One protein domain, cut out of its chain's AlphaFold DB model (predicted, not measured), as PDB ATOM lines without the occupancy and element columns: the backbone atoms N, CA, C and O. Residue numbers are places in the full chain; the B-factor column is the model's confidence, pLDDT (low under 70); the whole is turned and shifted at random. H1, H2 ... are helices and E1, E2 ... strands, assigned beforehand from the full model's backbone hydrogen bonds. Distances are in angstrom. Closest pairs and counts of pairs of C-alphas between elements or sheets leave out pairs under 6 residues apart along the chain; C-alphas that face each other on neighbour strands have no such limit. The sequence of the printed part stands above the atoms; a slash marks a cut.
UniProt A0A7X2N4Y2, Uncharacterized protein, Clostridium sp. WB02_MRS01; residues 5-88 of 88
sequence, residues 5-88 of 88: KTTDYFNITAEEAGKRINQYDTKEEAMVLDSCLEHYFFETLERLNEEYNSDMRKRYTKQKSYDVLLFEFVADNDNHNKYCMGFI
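What this domain is: This is residues 5 to 88 of the 88 residues of an uncharacterized protein of Clostridium sp. WB02_MRS01 (UniProt A0A7X2N4Y2). A small antiparallel sheet of three strands forms the middle, with helix H3 over one face and helix H4 over the opposite face. At one end of the long axis the short helices H1 and H2 gather at H3; at the other end H5 follows H4 at a steep angle and grazes the sheet. The 84 printed residues hold five named helices and three named strands, in the order H1 H2 H3 E1 H4 H5 E2 E3, of mixed class, and the sheet order is E1, E3, E2. The whole is compact, with a radius of gyration of the C-alphas of 12.9 A, yet elongated, spanning 37 by 23 by 22 A.

Where its parts are: Find C-alpha 6 at (167.144, 229.410, 192.370), where H1 begins; it covers residues 6 to 10, and H2 follows at residues 14 to 17. Go on to H3, residues 27 to 35, 12.3 A long, and then E1, residues 38 to 42, 13.9 A, which begins at C-alpha 38, (168.564, 238.310, 205.979). Next come H4, residues 45 to 53, 12.0 A, and H5, residues 55 to 64, 14.2 A. E2, residues 68 to 72, is 13.6 A long, and E3, residues 83 to 87, is 13.5 A long and ends at C-alpha 87, (170.963, 240.263, 201.982).

How they stand to each other: Look first at the inner strand E3. It is antiparallel to E1 at 163 degrees, with N 40 and O 85 2.9 A apart, within hydrogen-bond range. E2 and E3 form a hairpin, antiparallel at 159 degrees, with N 86 and O 69 within hydrogen-bond range at 2.8 A. E1, H4, H5 and E2 make a split strand-helix-strand unit, two strands running the same way with E3 between them, and its crossover is right-handed. H3 is on the sheet at a height of 10.0 A and H4 at 9.1 A, on opposite faces, and both run along the strands. H3 touches H1, the closest C-alphas being those of Thr 6 and Glu 28, 6.2 A apart. H2 only just touches H3, with 3 pairs of C-alphas within 8 A, the closest those of Ala 17 and Glu 28 at 5.0 A. H4 and H5 are close but not clearly touching, with C-alphas 51 and 57 closest at 6.6 A, at a steep tilt of 62 degrees. In H1, H3, H4 and H5 every O i to N i+4 pair is within hydrogen-bond range; H2 is too short for such a pair.

The domain as a whole: The two C-alphas farthest apart, those of Glu 15 and Gln 63, are 38.4 A from each other. Read from residue 5 to residue 88, the chain's last, and you meet no cut. No link is long; H2 to H3, with 9 residues between them, and E2 to E3, with 10, are short but not tight. The mean pLDDT of the printed part is 93.5, and no printed residue is under 70.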
ATOM      1  N   LYS A   5     167.191 232.721 188.928       96.38
ATOM      2  CA  LYS A   5     166.412 231.531 189.271       96.38
ATOM      3  C   LYS A   5     167.197 230.708 190.279       96.38
ATOM      4  O   LYS A   5     168.394 230.488 190.093       96.38
ATOM      5  N   THR A   6     166.531 230.245 191.325       95.50
ATOM      6  CA  THR A   6     167.144 229.410 192.370       95.50
ATOM      7  C   THR A   6     167.781 228.148 191.799       95.50
ATOM      8  O   THR A   6     168.894 227.804 192.182       95.50
ATOM      9  N   THR A   7     167.132 227.502 190.828       95.06
ATOM     10  CA  THR A   7     167.662 226.311 190.148       95.06
ATOM     11  C   THR A   7     169.004 226.571 189.480       95.06
ATOM     12  O   THR A   7     169.925 225.768 189.613       95.06
ATOM     13  N   ASP A   8     169.133 227.716 188.813       96.62
ATOM     14  CA  ASP A   8     170.345 228.077 188.081       96.62
ATOM     15  C   ASP A   8     171.442 228.524 189.054       96.62
ATOM     16  O   ASP A   8     172.595 228.121 188.924       96.62
ATOM     17  N   TYR A   9     171.076 229.317 190.064       96.69
ATOM     18  CA  TYR A   9     172.014 229.845 191.052       96.69
ATOM     19  C   TYR A   9     172.602 228.752 191.954       96.69
ATOM     20  O   TYR A   9     173.807 228.723 192.193       96.69
ATOM     21  N   PHE A  10     171.763 227.833 192.433       95.88
ATOM     22  CA  PHE A  10     172.178 226.729 193.301       95.88
ATOM     23  C   PHE A  10     172.581 225.468 192.538       95.88
ATOM     24  O   PHE A  10     172.996 224.492 193.163       95.88
ATOM     25  N   ASN A  11     172.480 225.482 191.206       96.88
ATOM     26  CA  ASN A  11     172.766 224.341 190.342       96.88
ATOM     27  C   ASN A  11     171.982 223.080 190.763       96.88
ATOM     28  O   ASN A  11     172.554 222.006 190.965       96.88
ATOM     29  N   ILE A  12     170.664 223.233 190.921       95.38
ATOM     30  CA  ILE A  12     169.723 222.160 191.278       95.38
ATOM     31  C   ILE A  12     168.627 222.017 190.223       95.38
ATOM     32  O   ILE A  12     168.273 222.966 189.524       95.38
ATOM     33  N   THR A  13     168.047 220.825 190.120       96.12
ATOM     34  CA  THR A  13     166.919 220.577 189.212       96.12
ATOM     35  C   THR A  13     165.599 221.130 189.765       96.12
ATOM     36  O   THR A  13     165.442 221.313 190.971       96.12
ATOM     37  N   ALA A  14     164.601 221.338 188.898       93.56
ATOM     38  CA  ALA A  14     163.255 221.735 189.329       93.56
ATOM     39  C   ALA A  14     162.585 220.681 190.235       93.56
ATOM     40  O   ALA A  14     161.866 221.032 191.168       93.56
ATOM     41  N   GLU A  15     162.851 219.388 189.999       94.12
ATOM     42  CA  GLU A  15     162.372 218.308 190.871       94.12
ATOM     43  C   GLU A  15     162.984 218.423 192.271       94.12
ATOM     44  O   GLU A  15     162.293 218.265 193.272       94.12
ATOM     45  N   GLU A  16     164.282 218.713 192.358       95.00
ATOM     46  CA  GLU A  16     164.944 218.937 193.638       95.00
ATOM     47  C   GLU A  16     164.469 220.200 194.336       95.00
ATOM     48  O   GLU A  16     164.272 220.152 195.546       95.00
ATOM     49  N   ALA A  17     164.260 221.292 193.599       93.44
ATOM     50  CA  ALA A  17     163.704 222.526 194.141       93.44
ATOM     51  C   ALA A  17     162.343 222.272 194.807       93.44
ATOM     52  O   ALA A  17     162.103 222.762 195.904       93.44
ATOM     53  N   GLY A  18     161.502 221.419 194.208       91.38
ATOM     54  CA  GLY A  18     160.194 221.039 194.751       91.38
ATOM     55  C   GLY A  18     160.213 220.081 195.945       91.38
ATOM     56  O   GLY A  18     159.157 219.811 196.518       91.38
ATOM     57  N   LYS A  19     161.372 219.543 196.351       92.94
ATOM     58  CA  LYS A  19     161.442 218.637 197.508       92.94
ATOM     59  C   LYS A  19     161.271 219.433 198.795       92.94
ATOM     60  O   LYS A  19     162.055 220.331 199.086       92.94
ATOM     61  N   ARG A  20     160.268 219.063 199.589       91.19
ATOM     62  CA  ARG A  20     160.081 219.574 200.950       91.19
ATOM     63  C   ARG A  20     161.212 219.084 201.850       91.19
ATOM     64  O   ARG A  20     161.446 217.879 201.936       91.19
ATOM     65  N   ILE A  21     161.902 220.013 202.510       89.94
ATOM     66  CA  ILE A  21     162.898 219.692 203.546       89.94
ATOM     67  C   ILE A  21     162.207 219.559 204.905       89.94
ATOM     68  O   ILE A  21     162.582 218.720 205.721       89.94
ATOM     69  N   ASN A  22     161.153 220.348 205.122       86.88
ATOM     70  CA  ASN A  22     160.232 220.218 206.242       86.88
ATOM     71  C   ASN A  22     158.806 220.610 205.786       86.88
ATOM     72  O   ASN A  22     158.546 220.754 204.593       86.88
ATOM     73  N   GLN A  23     157.868 220.743 206.724       80.50
ATOM     74  CA  GLN A  23     156.464 221.056 206.421       80.50
ATOM     75  C   GLN A  23     156.194 222.510 206.000       80.50
ATOM     76  O   GLN A  23     155.051 222.847 205.736       80.50
ATOM     77  N   TYR A  24     157.210 223.366 205.988       82.75
ATOM     78  CA  TYR A  24     157.117 224.787 205.657       82.75
ATOM     79  C   TYR A  24     157.992 225.132 204.448       82.75
ATOM     80  O   TYR A  24     157.538 225.845 203.554       82.75
ATOM     81  N   ASP A  25     159.176 224.521 204.355       87.44
ATOM     82  CA  ASP A  25     160.219 224.928 203.415       87.44
ATOM     83  C   ASP A  25     160.451 223.907 202.296       87.44
ATOM     84  O   ASP A  25     160.523 222.683 202.504       87.44
ATOM     85  N   THR A  26     160.615 224.424 201.082       92.38
ATOM     86  CA  THR A  26     161.179 223.683 199.948       92.38
ATOM     87  C   THR A  26     162.712 223.680 200.017       92.38
ATOM     88  O   THR A  26     163.323 224.444 200.767       92.38
ATOM     89  N   LYS A  27     163.375 222.820 199.236       93.44
ATOM     90  CA  LYS A  27     164.847 222.769 199.181       93.44
ATOM     91  C   LYS A  27     165.443 224.103 198.744       93.44
ATOM     92  O   LYS A  27     166.456 224.517 199.289       93.44
ATOM     93  N   GLU A  28     164.826 224.772 197.777       93.44
ATOM     94  CA  GLU A  28     165.293 226.084 197.327       93.44
ATOM     95  C   GLU A  28     165.124 227.174 198.391       93.44
ATOM     96  O   GLU A  28     166.040 227.970 198.568       93.44
ATOM     97  N   GLU A  29     164.013 227.187 199.134       93.06
ATOM     98  CA  GLU A  29     163.793 228.131 200.234       93.06
ATOM     99  C   GLU A  29     164.847 227.935 201.323       93.06
ATOM    100  O   GLU A  29     165.516 228.894 201.698       93.06
ATOM    101  N   ALA A  30     165.093 226.685 201.727       93.12
ATOM    102  CA  ALA A  30     166.153 226.348 202.674       93.12
ATOM    103  C   ALA A  30     167.543 226.803 202.189       93.12
ATOM    104  O   ALA A  30     168.305 227.389 202.950       93.12
ATOM    105  N   MET A  31     167.872 226.608 200.908       94.94
ATOM    106  CA  MET A  31     169.160 227.058 200.366       94.94
ATOM    107  C   MET A  31     169.293 228.587 200.331       94.94
ATOM    108  O   MET A  31     170.387 229.102 200.569       94.94
ATOM    109  N   VAL A  32     168.207 229.322 200.059       94.62
ATOM    110  CA  VAL A  32     168.191 230.793 200.160       94.62
ATOM    111  C   VAL A  32     168.373 231.237 201.610       94.62
ATOM    112  O   VAL A  32     169.197 232.114 201.865       94.62
ATOM    113  N   LEU A  33     167.653 230.610 202.543       93.81
ATOM    114  CA  LEU A  33     167.752 230.859 203.983       93.81
ATOM    115  C   LEU A  33     169.180 230.670 204.501       93.81
ATOM    116  O   LEU A  33     169.677 231.511 205.242       93.81
ATOM    117  N   ASP A  34     169.853 229.605 204.071       94.62
ATOM    118  CA  ASP A  34     171.219 229.294 204.498       94.62
ATOM    119  C   ASP A  34     172.274 230.213 203.855       94.62
ATOM    120  O   ASP A  34     173.347 230.427 204.420       94.62
ATOM    121  N   SER A  35     171.997 230.745 202.660       94.00
ATOM    122  CA  SER A  35     172.961 231.546 201.888       94.00
ATOM    123  C   SER A  35     172.909 233.043 202.194       94.00
ATOM    124  O   SER A  35     173.819 233.773 201.798       94.00
ATOM    125  N   CYS A  36     171.844 233.520 202.838       96.19
ATOM    126  CA  CYS A  36     171.618 234.936 203.108       96.19
ATOM    127  C   CYS A  36     171.588 235.218 204.612       96.19
ATOM    128  O   CYS A  36     171.054 234.444 205.396       96.19
ATOM    129  N   LEU A  37     172.136 236.365 205.021       95.81
ATOM    130  CA  LEU A  37     172.066 236.829 206.410       95.81
ATOM    131  C   LEU A  37     170.638 237.233 206.783       95.81
ATOM    132  O   LEU A  37     170.171 236.977 207.890       95.81
ATOM    133  N   GLU A  38     169.951 237.884 205.847       96.31
ATOM    134  CA  GLU A  38     168.564 238.310 205.979       96.31
ATOM    135  C   GLU A  38     167.826 238.114 204.657       96.31
ATOM    136  O   GLU A  38     168.434 238.027 203.592       96.31
ATOM    137  N   HIS A  39     166.504 238.029 204.721       94.62
ATOM    138  CA  HIS A  39     165.689 237.533 203.622       94.62
ATOM    139  C   HIS A  39     164.252 238.037 203.759       94.62
ATOM    140  O   HIS A  39     163.713 238.135 204.862       94.62
ATOM    141  N   TYR A  40     163.649 238.390 202.628       95.50
ATOM    142  CA  TYR A  40     162.268 238.852 202.538       95.50
ATOM    143  C   TYR A  40     161.604 238.180 201.351       95.50
ATOM    144  O   TYR A  40     162.108 238.254 200.228       95.50
ATOM    145  N   PHE A  41     160.469 237.540 201.602       94.38
ATOM    146  CA  PHE A  41     159.726 236.799 200.597       94.38
ATOM    147  C   PHE A  41     158.570 237.610 200.024       94.38
ATOM    148  O   PHE A  41     157.954 238.425 200.713       94.38
ATOM    149  N   PHE A  42     158.275 237.368 198.749       95.12
ATOM    150  CA  PHE A  42     157.233 238.062 198.010       95.12
ATOM    151  C   PHE A  42     156.480 237.084 197.105       95.12
ATOM    152  O   PHE A  42     157.081 236.315 196.354       95.12
ATOM    153  N   GLU A  43     155.152 237.167 197.118       94.06
ATOM    154  CA  GLU A  43     154.284 236.395 196.218       94.06
ATOM    155  C   GLU A  43     154.398 236.871 194.758       94.06
ATOM    156  O   GLU A  43     154.262 236.086 193.823       94.06
ATOM    157  N   THR A  44     154.666 238.165 194.531       95.12
ATOM    158  CA  THR A  44     154.661 238.761 193.185       95.12
ATOM    159  C   THR A  44     155.900 239.602 192.886       95.12
ATOM    160  O   THR A  44     156.514 240.210 193.768       95.12
ATOM    161  N   LEU A  45     156.237 239.682 191.594       95.88
ATOM    162  CA  LEU A  45     157.336 240.507 191.091       95.88
ATOM    163  C   LEU A  45     157.081 242.002 191.320       95.88
ATOM    164  O   LEU A  45     158.022 242.759 191.537       95.88
ATOM    165  N   GLU A  46     155.819 242.428 191.274       97.31
ATOM    166  CA  GLU A  46     155.427 243.816 191.524       97.31
ATOM    167  C   GLU A  46     155.818 244.244 192.941       97.31
ATOM    168  O   GLU A  46     156.537 245.228 193.101       97.31
ATOM    169  N   ARG A  47     155.465 243.437 193.950       96.81
ATOM    170  CA  ARG A  47     155.793 243.701 195.360       96.81
ATOM    171  C   ARG A  47     157.300 243.700 195.602       96.81
ATOM    172  O   ARG A  47     157.812 244.593 196.277       96.81
ATOM    173  N   LEU A  48     158.019 242.751 194.999       97.12
ATOM    174  CA  LEU A  48     159.482 242.741 195.031       97.12
ATOM    175  C   LEU A  48     160.059 244.031 194.437       97.12
ATOM    176  O   LEU A  48     160.980 244.617 194.997       97.12
ATOM    177  N   ASN A  49     159.547 244.464 193.285       97.56
ATOM    178  CA  ASN A  49     160.061 245.623 192.568       97.56
ATOM    179  C   ASN A  49     159.771 246.935 193.315       97.56
ATOM    180  O   ASN A  49     160.629 247.820 193.340       97.56
ATOM    181  N   GLU A  50     158.604 247.061 193.945       97.44
ATOM    182  CA  GLU A  50     158.280 248.175 194.842       97.44
ATOM    183  C   GLU A  50     159.293 248.264 195.986       97.44
ATOM    184  O   GLU A  50     159.939 249.302 196.161       97.44
ATOM    185  N   GLU A  51     159.497 247.162 196.711       97.56
ATOM    186  CA  GLU A  51     160.393 247.151 197.867       97.56
ATOM    187  C   GLU A  51     161.855 247.326 197.451       97.56
ATOM    188  O   GLU A  51     162.597 248.104 198.048       97.56
ATOM    189  N   TYR A  52     162.277 246.686 196.358       96.94
ATOM    190  CA  TYR A  52     163.617 246.878 195.824       96.94
ATOM    191  C   TYR A  52     163.836 248.355 195.501       96.94
ATOM    192  O   TYR A  52     164.855 248.923 195.876       96.94
ATOM    193  N   ASN A  53     162.906 249.051 194.860       96.81
ATOM    194  CA  ASN A  53     163.136 250.457 194.528       96.81
ATOM    195  C   ASN A  53     162.912 251.428 195.698       96.81
ATOM    196  O   ASN A  53     163.257 252.608 195.550       96.81
ATOM    197  N   SER A  54     162.434 250.943 196.849       97.38
ATOM    198  CA  SER A  54     162.130 251.756 198.021       97.38
ATOM    199  C   SER A  54     163.376 252.461 198.578       97.38
ATOM    200  O   SER A  54     164.490 251.922 198.633       97.38
ATOM    201  N   ASP A  55     163.195 253.712 199.008       97.75
ATOM    202  CA  ASP A  55     164.251 254.463 199.693       97.75
ATOM    203  C   ASP A  55     164.611 253.825 201.037       97.75
ATOM    204  O   ASP A  55     165.753 253.932 201.488       97.75
ATOM    205  N   MET A  56     163.646 253.146 201.665       96.38
ATOM    206  CA  MET A  56     163.848 252.431 202.919       96.38
ATOM    207  C   MET A  56     164.845 251.288 202.725       96.38
ATOM    208  O   MET A  56     165.875 251.275 203.400       96.38
ATOM    209  N   ARG A  57     164.624 250.417 201.732       95.56
ATOM    210  CA  ARG A  57     165.529 249.321 201.366       95.56
ATOM    211  C   ARG A  57     166.923 249.832 201.018       95.56
ATOM    212  O   ARG A  57     167.911 249.325 201.540       95.56
ATOM    213  N   LYS A  58     167.034 250.874 200.183       96.12
ATOM    214  CA  LYS A  58     168.340 251.453 199.795       96.12
ATOM    215  C   LYS A  58     169.114 252.026 200.984       96.12
ATOM    216  O   LYS A  58     170.336 251.901 201.048       96.12
ATOM    217  N   ARG A  59     168.425 252.690 201.920       97.19
ATOM    218  CA  ARG A  59     169.047 253.185 203.159       97.19
ATOM    219  C   ARG A  59     169.471 252.028 204.051       97.19
ATOM    220  O   ARG A  59     170.570 252.084 204.595       97.19
ATOM    221  N   TYR A  60     168.632 251.002 204.155       96.12
ATOM    222  CA  TYR A  60     168.897 249.808 204.944       96.12
ATOM    223  C   TYR A  60     170.194 249.122 204.509       96.12
ATOM    224  O   TYR A  60     171.127 249.004 205.305       96.12
ATOM    225  N   THR A  61     170.316 248.797 203.220       95.62
ATOM    226  CA  THR A  61     171.509 248.131 202.678       95.62
ATOM    227  C   THR A  61     172.752 248.995 202.820       95.62
ATOM    228  O   THR A  61     173.804 248.500 203.206       95.62
ATOM    229  N   LYS A  62     172.638 250.312 202.598       96.00
ATOM    230  CA  LYS A  62     173.761 251.242 202.772       96.00
ATOM    231  C   LYS A  62     174.242 251.324 204.223       96.00
ATOM    232  O   LYS A  62     175.442 251.410 204.451       96.00
ATOM    233  N   GLN A  63     173.331 251.339 205.196       96.75
ATOM    234  CA  GLN A  63     173.691 251.397 206.618       96.75
ATOM    235  C   GLN A  63     174.352 250.105 207.094       96.75
ATOM    236  O   GLN A  63     175.274 250.150 207.903       96.75
ATOM    237  N   LYS A  64     173.875 248.965 206.590       95.19
ATOM    238  CA  LYS A  64     174.378 247.638 206.948       95.19
ATOM    239  C   LYS A  64     175.571 247.187 206.104       95.19
ATOM    240  O   LYS A  64     176.233 246.231 206.476       95.19
ATOM    241  N   SER A  65     175.881 247.913 205.028       95.12
ATOM    242  CA  SER A  65     176.838 247.506 203.990       95.12
ATOM    243  C   SER A  65     176.500 246.145 203.373       95.12
ATOM    244  O   SER A  65     177.405 245.393 203.039       95.12
ATOM    245  N   TYR A  66     175.205 245.842 203.244       96.56
ATOM    246  CA  TYR A  66     174.738 244.610 202.616       96.56
ATOM    247  C   TYR A  66     174.739 244.725 201.100       96.56
ATOM    248  O   TYR A  66     174.289 245.738 200.543       96.56
ATOM    249  N   ASP A  67     175.124 243.630 200.461       95.56
ATOM    250  CA  ASP A  67     174.794 243.384 199.068       95.56
ATOM    251  C   ASP A  67     173.409 242.732 198.965       95.56
ATOM    252  O   ASP A  67     172.895 242.134 199.912       95.56
ATOM    253  N   VAL A  68     172.759 242.897 197.810       96.62
ATOM    254  CA  VAL A  68     171.397 242.395 197.577       96.62
ATOM    255  C   VAL A  68     171.410 241.342 196.485       96.62
ATOM    256  O   VAL A  68     171.796 241.629 195.350       96.62
ATOM    257  N   LEU A  69     170.896 240.160 196.809       97.31
ATOM    258  CA  LEU A  69     170.606 239.094 195.861       97.31
ATOM    259  C   LEU A  69     169.098 238.931 195.712       97.31
ATOM    260  O   LEU A  69     168.348 238.987 196.682       97.31
ATOM    261  N   LEU A  70     168.649 238.740 194.477       97.81
ATOM    262  CA  LEU A  70     167.240 238.532 194.173       97.81
ATOM    263  C   LEU A  70     167.062 237.158 193.558       97.81
ATOM    264  O   LEU A  70     167.789 236.799 192.626       97.81
ATOM    265  N   PHE A  71     166.071 236.437 194.061       97.12
ATOM    266  CA  PHE A  71     165.763 235.082 193.643       97.12
ATOM    267  C   PHE A  71     164.332 234.970 193.128       97.12
ATOM    268  O   PHE A  71     163.420 235.594 193.670       97.12
ATOM    269  N   GLU A  72     164.152 234.165 192.086       96.88
ATOM    270  CA  GLU A  72     162.867 233.614 191.658       96.88
ATOM    271  C   GLU A  72     162.860 232.121 191.997       96.88
ATOM    272  O   GLU A  72     163.711 231.368 191.515       96.88
ATOM    273  N   PHE A  73     161.896 231.712 192.814       95.06
ATOM    274  CA  PHE A  73     161.653 230.319 193.168       95.06
ATOM    275  C   PHE A  73     160.976 229.583 192.017       95.06
ATOM    276  O   PHE A  73     160.128 230.138 191.311       95.06
ATOM    277  N   VAL A  74     161.346 228.325 191.800       91.62
ATOM    278  CA  VAL A  74     160.735 227.479 190.765       91.62
ATOM    279  C   VAL A  74     159.632 226.609 191.356       91.62
ATOM    280  O   VAL A  74     158.632 226.375 190.674       91.62
ATOM    281  N   ALA A  75     159.786 226.167 192.601       84.94
ATOM    282  CA  ALA A  75     158.754 225.463 193.335       84.94
ATOM    283  C   ALA A  75     157.849 226.448 194.080       84.94
ATOM    284  O   ALA A  75     158.247 227.539 194.476       84.94
ATOM    285  N   ASP A  76     156.594 226.047 194.237       74.50
ATOM    286  CA  ASP A  76     155.655 226.765 195.086       74.50
ATOM    287  C   ASP A  76     155.850 226.277 196.526       74.50
ATOM    288  O   ASP A  76     155.887 225.062 196.766       74.50
ATOM    289  N   ASN A  77     156.022 227.195 197.475       71.44
ATOM    290  CA  ASN A  77     156.010 226.849 198.893       71.44
ATOM    291  C   ASN A  77     154.585 227.008 199.460       71.44
ATOM    292  O   ASN A  77     153.678 227.463 198.772       71.44
ATOM    293  N   ASP A  78     154.351 226.607 200.716       73.62
ATOM    294  CA  ASP A  78     152.984 226.650 201.281       73.62
ATOM    295  C   ASP A  78     152.521 228.093 201.553       73.62
ATOM    296  O   ASP A  78     151.337 228.342 201.761       73.62
ATOM    297  N   ASN A  79     153.456 229.045 201.520       76.12
ATOM    298  CA  ASN A  79     153.209 230.477 201.651       76.12
ATOM    299  C   ASN A  79     153.059 231.175 200.287       76.12
ATOM    300  O   ASN A  79     152.974 232.398 200.242       76.12
ATOM    301  N   HIS A  80     153.049 230.419 199.184       83.88
ATOM    302  CA  HIS A  80     152.989 230.918 197.811       83.88
ATOM    303  C   HIS A  80     154.050 231.975 197.453       83.88
ATOM    304  O   HIS A  80     153.842 232.852 196.607       83.88
ATOM    305  N   ASN A  81     155.221 231.896 198.090       88.25
ATOM    306  CA  ASN A  81     156.335 232.788 197.805       88.25
ATOM    307  C   ASN A  81     156.924 232.448 196.437       88.25
ATOM    308  O   ASN A  81     157.403 231.339 196.209       88.25
ATOM    309  N   LYS A  82     156.970 233.436 195.542       94.50
ATOM    310  CA  LYS A  82     157.571 233.277 194.212       94.50
ATOM    311  C   LYS A  82     158.934 233.949 194.092       94.50
ATOM    312  O   LYS A  82     159.753 233.539 193.273       94.50
ATOM    313  N   TYR A  83     159.193 234.961 194.914       96.19
ATOM    314  CA  TYR A  83     160.419 235.745 194.870       96.19
ATOM    315  C   TYR A  83     161.008 235.959 196.264       96.19
ATOM    316  O   TYR A  83     160.280 236.018 197.254       96.19
ATOM    317  N   CYS A  84     162.326 236.137 196.336       96.00
ATOM    318  CA  CYS A  84     163.023 236.531 197.558       96.00
ATOM    319  C   CYS A  84     164.031 237.648 197.292       96.00
ATOM    320  O   CYS A  84     164.733 237.649 196.279       96.00
ATOM    321  N   MET A  85     164.131 238.570 198.245       97.69
ATOM    322  CA  MET A  85     165.251 239.488 198.389       97.69
ATOM    323  C   MET A  85     166.118 239.026 199.554       97.69
ATOM    324  O   MET A  85     165.697 239.119 200.704       97.69
ATOM    325  N   GLY A  86     167.305 238.517 199.240       96.88
ATOM    326  CA  GLY A  86     168.327 238.134 200.204       96.88
ATOM    327  C   GLY A  86     169.374 239.232 200.387       96.88
ATOM    328  O   GLY A  86     169.721 239.938 199.436       96.88
ATOM    329  N   PHE A  87     169.885 239.356 201.605       97.31
ATOM    330  CA  PHE A  87     170.963 240.263 201.982       97.31
ATOM    331  C   PHE A  87     172.174 239.461 202.458       97.31
ATOM    332  O   PHE A  87     172.013 238.531 203.254       97.31
ATOM    333  N   ILE A  88     173.364 239.816 201.972       94.25
ATOM    334  CA  ILE A  88     174.651 239.184 202.316       94.25
ATOM    335  C   ILE A  88     175.691 240.224 202.723       94.25
ATOM    336  O   ILE A  88     175.546 241.399 202.308       94.25
TER     337      ILE A  88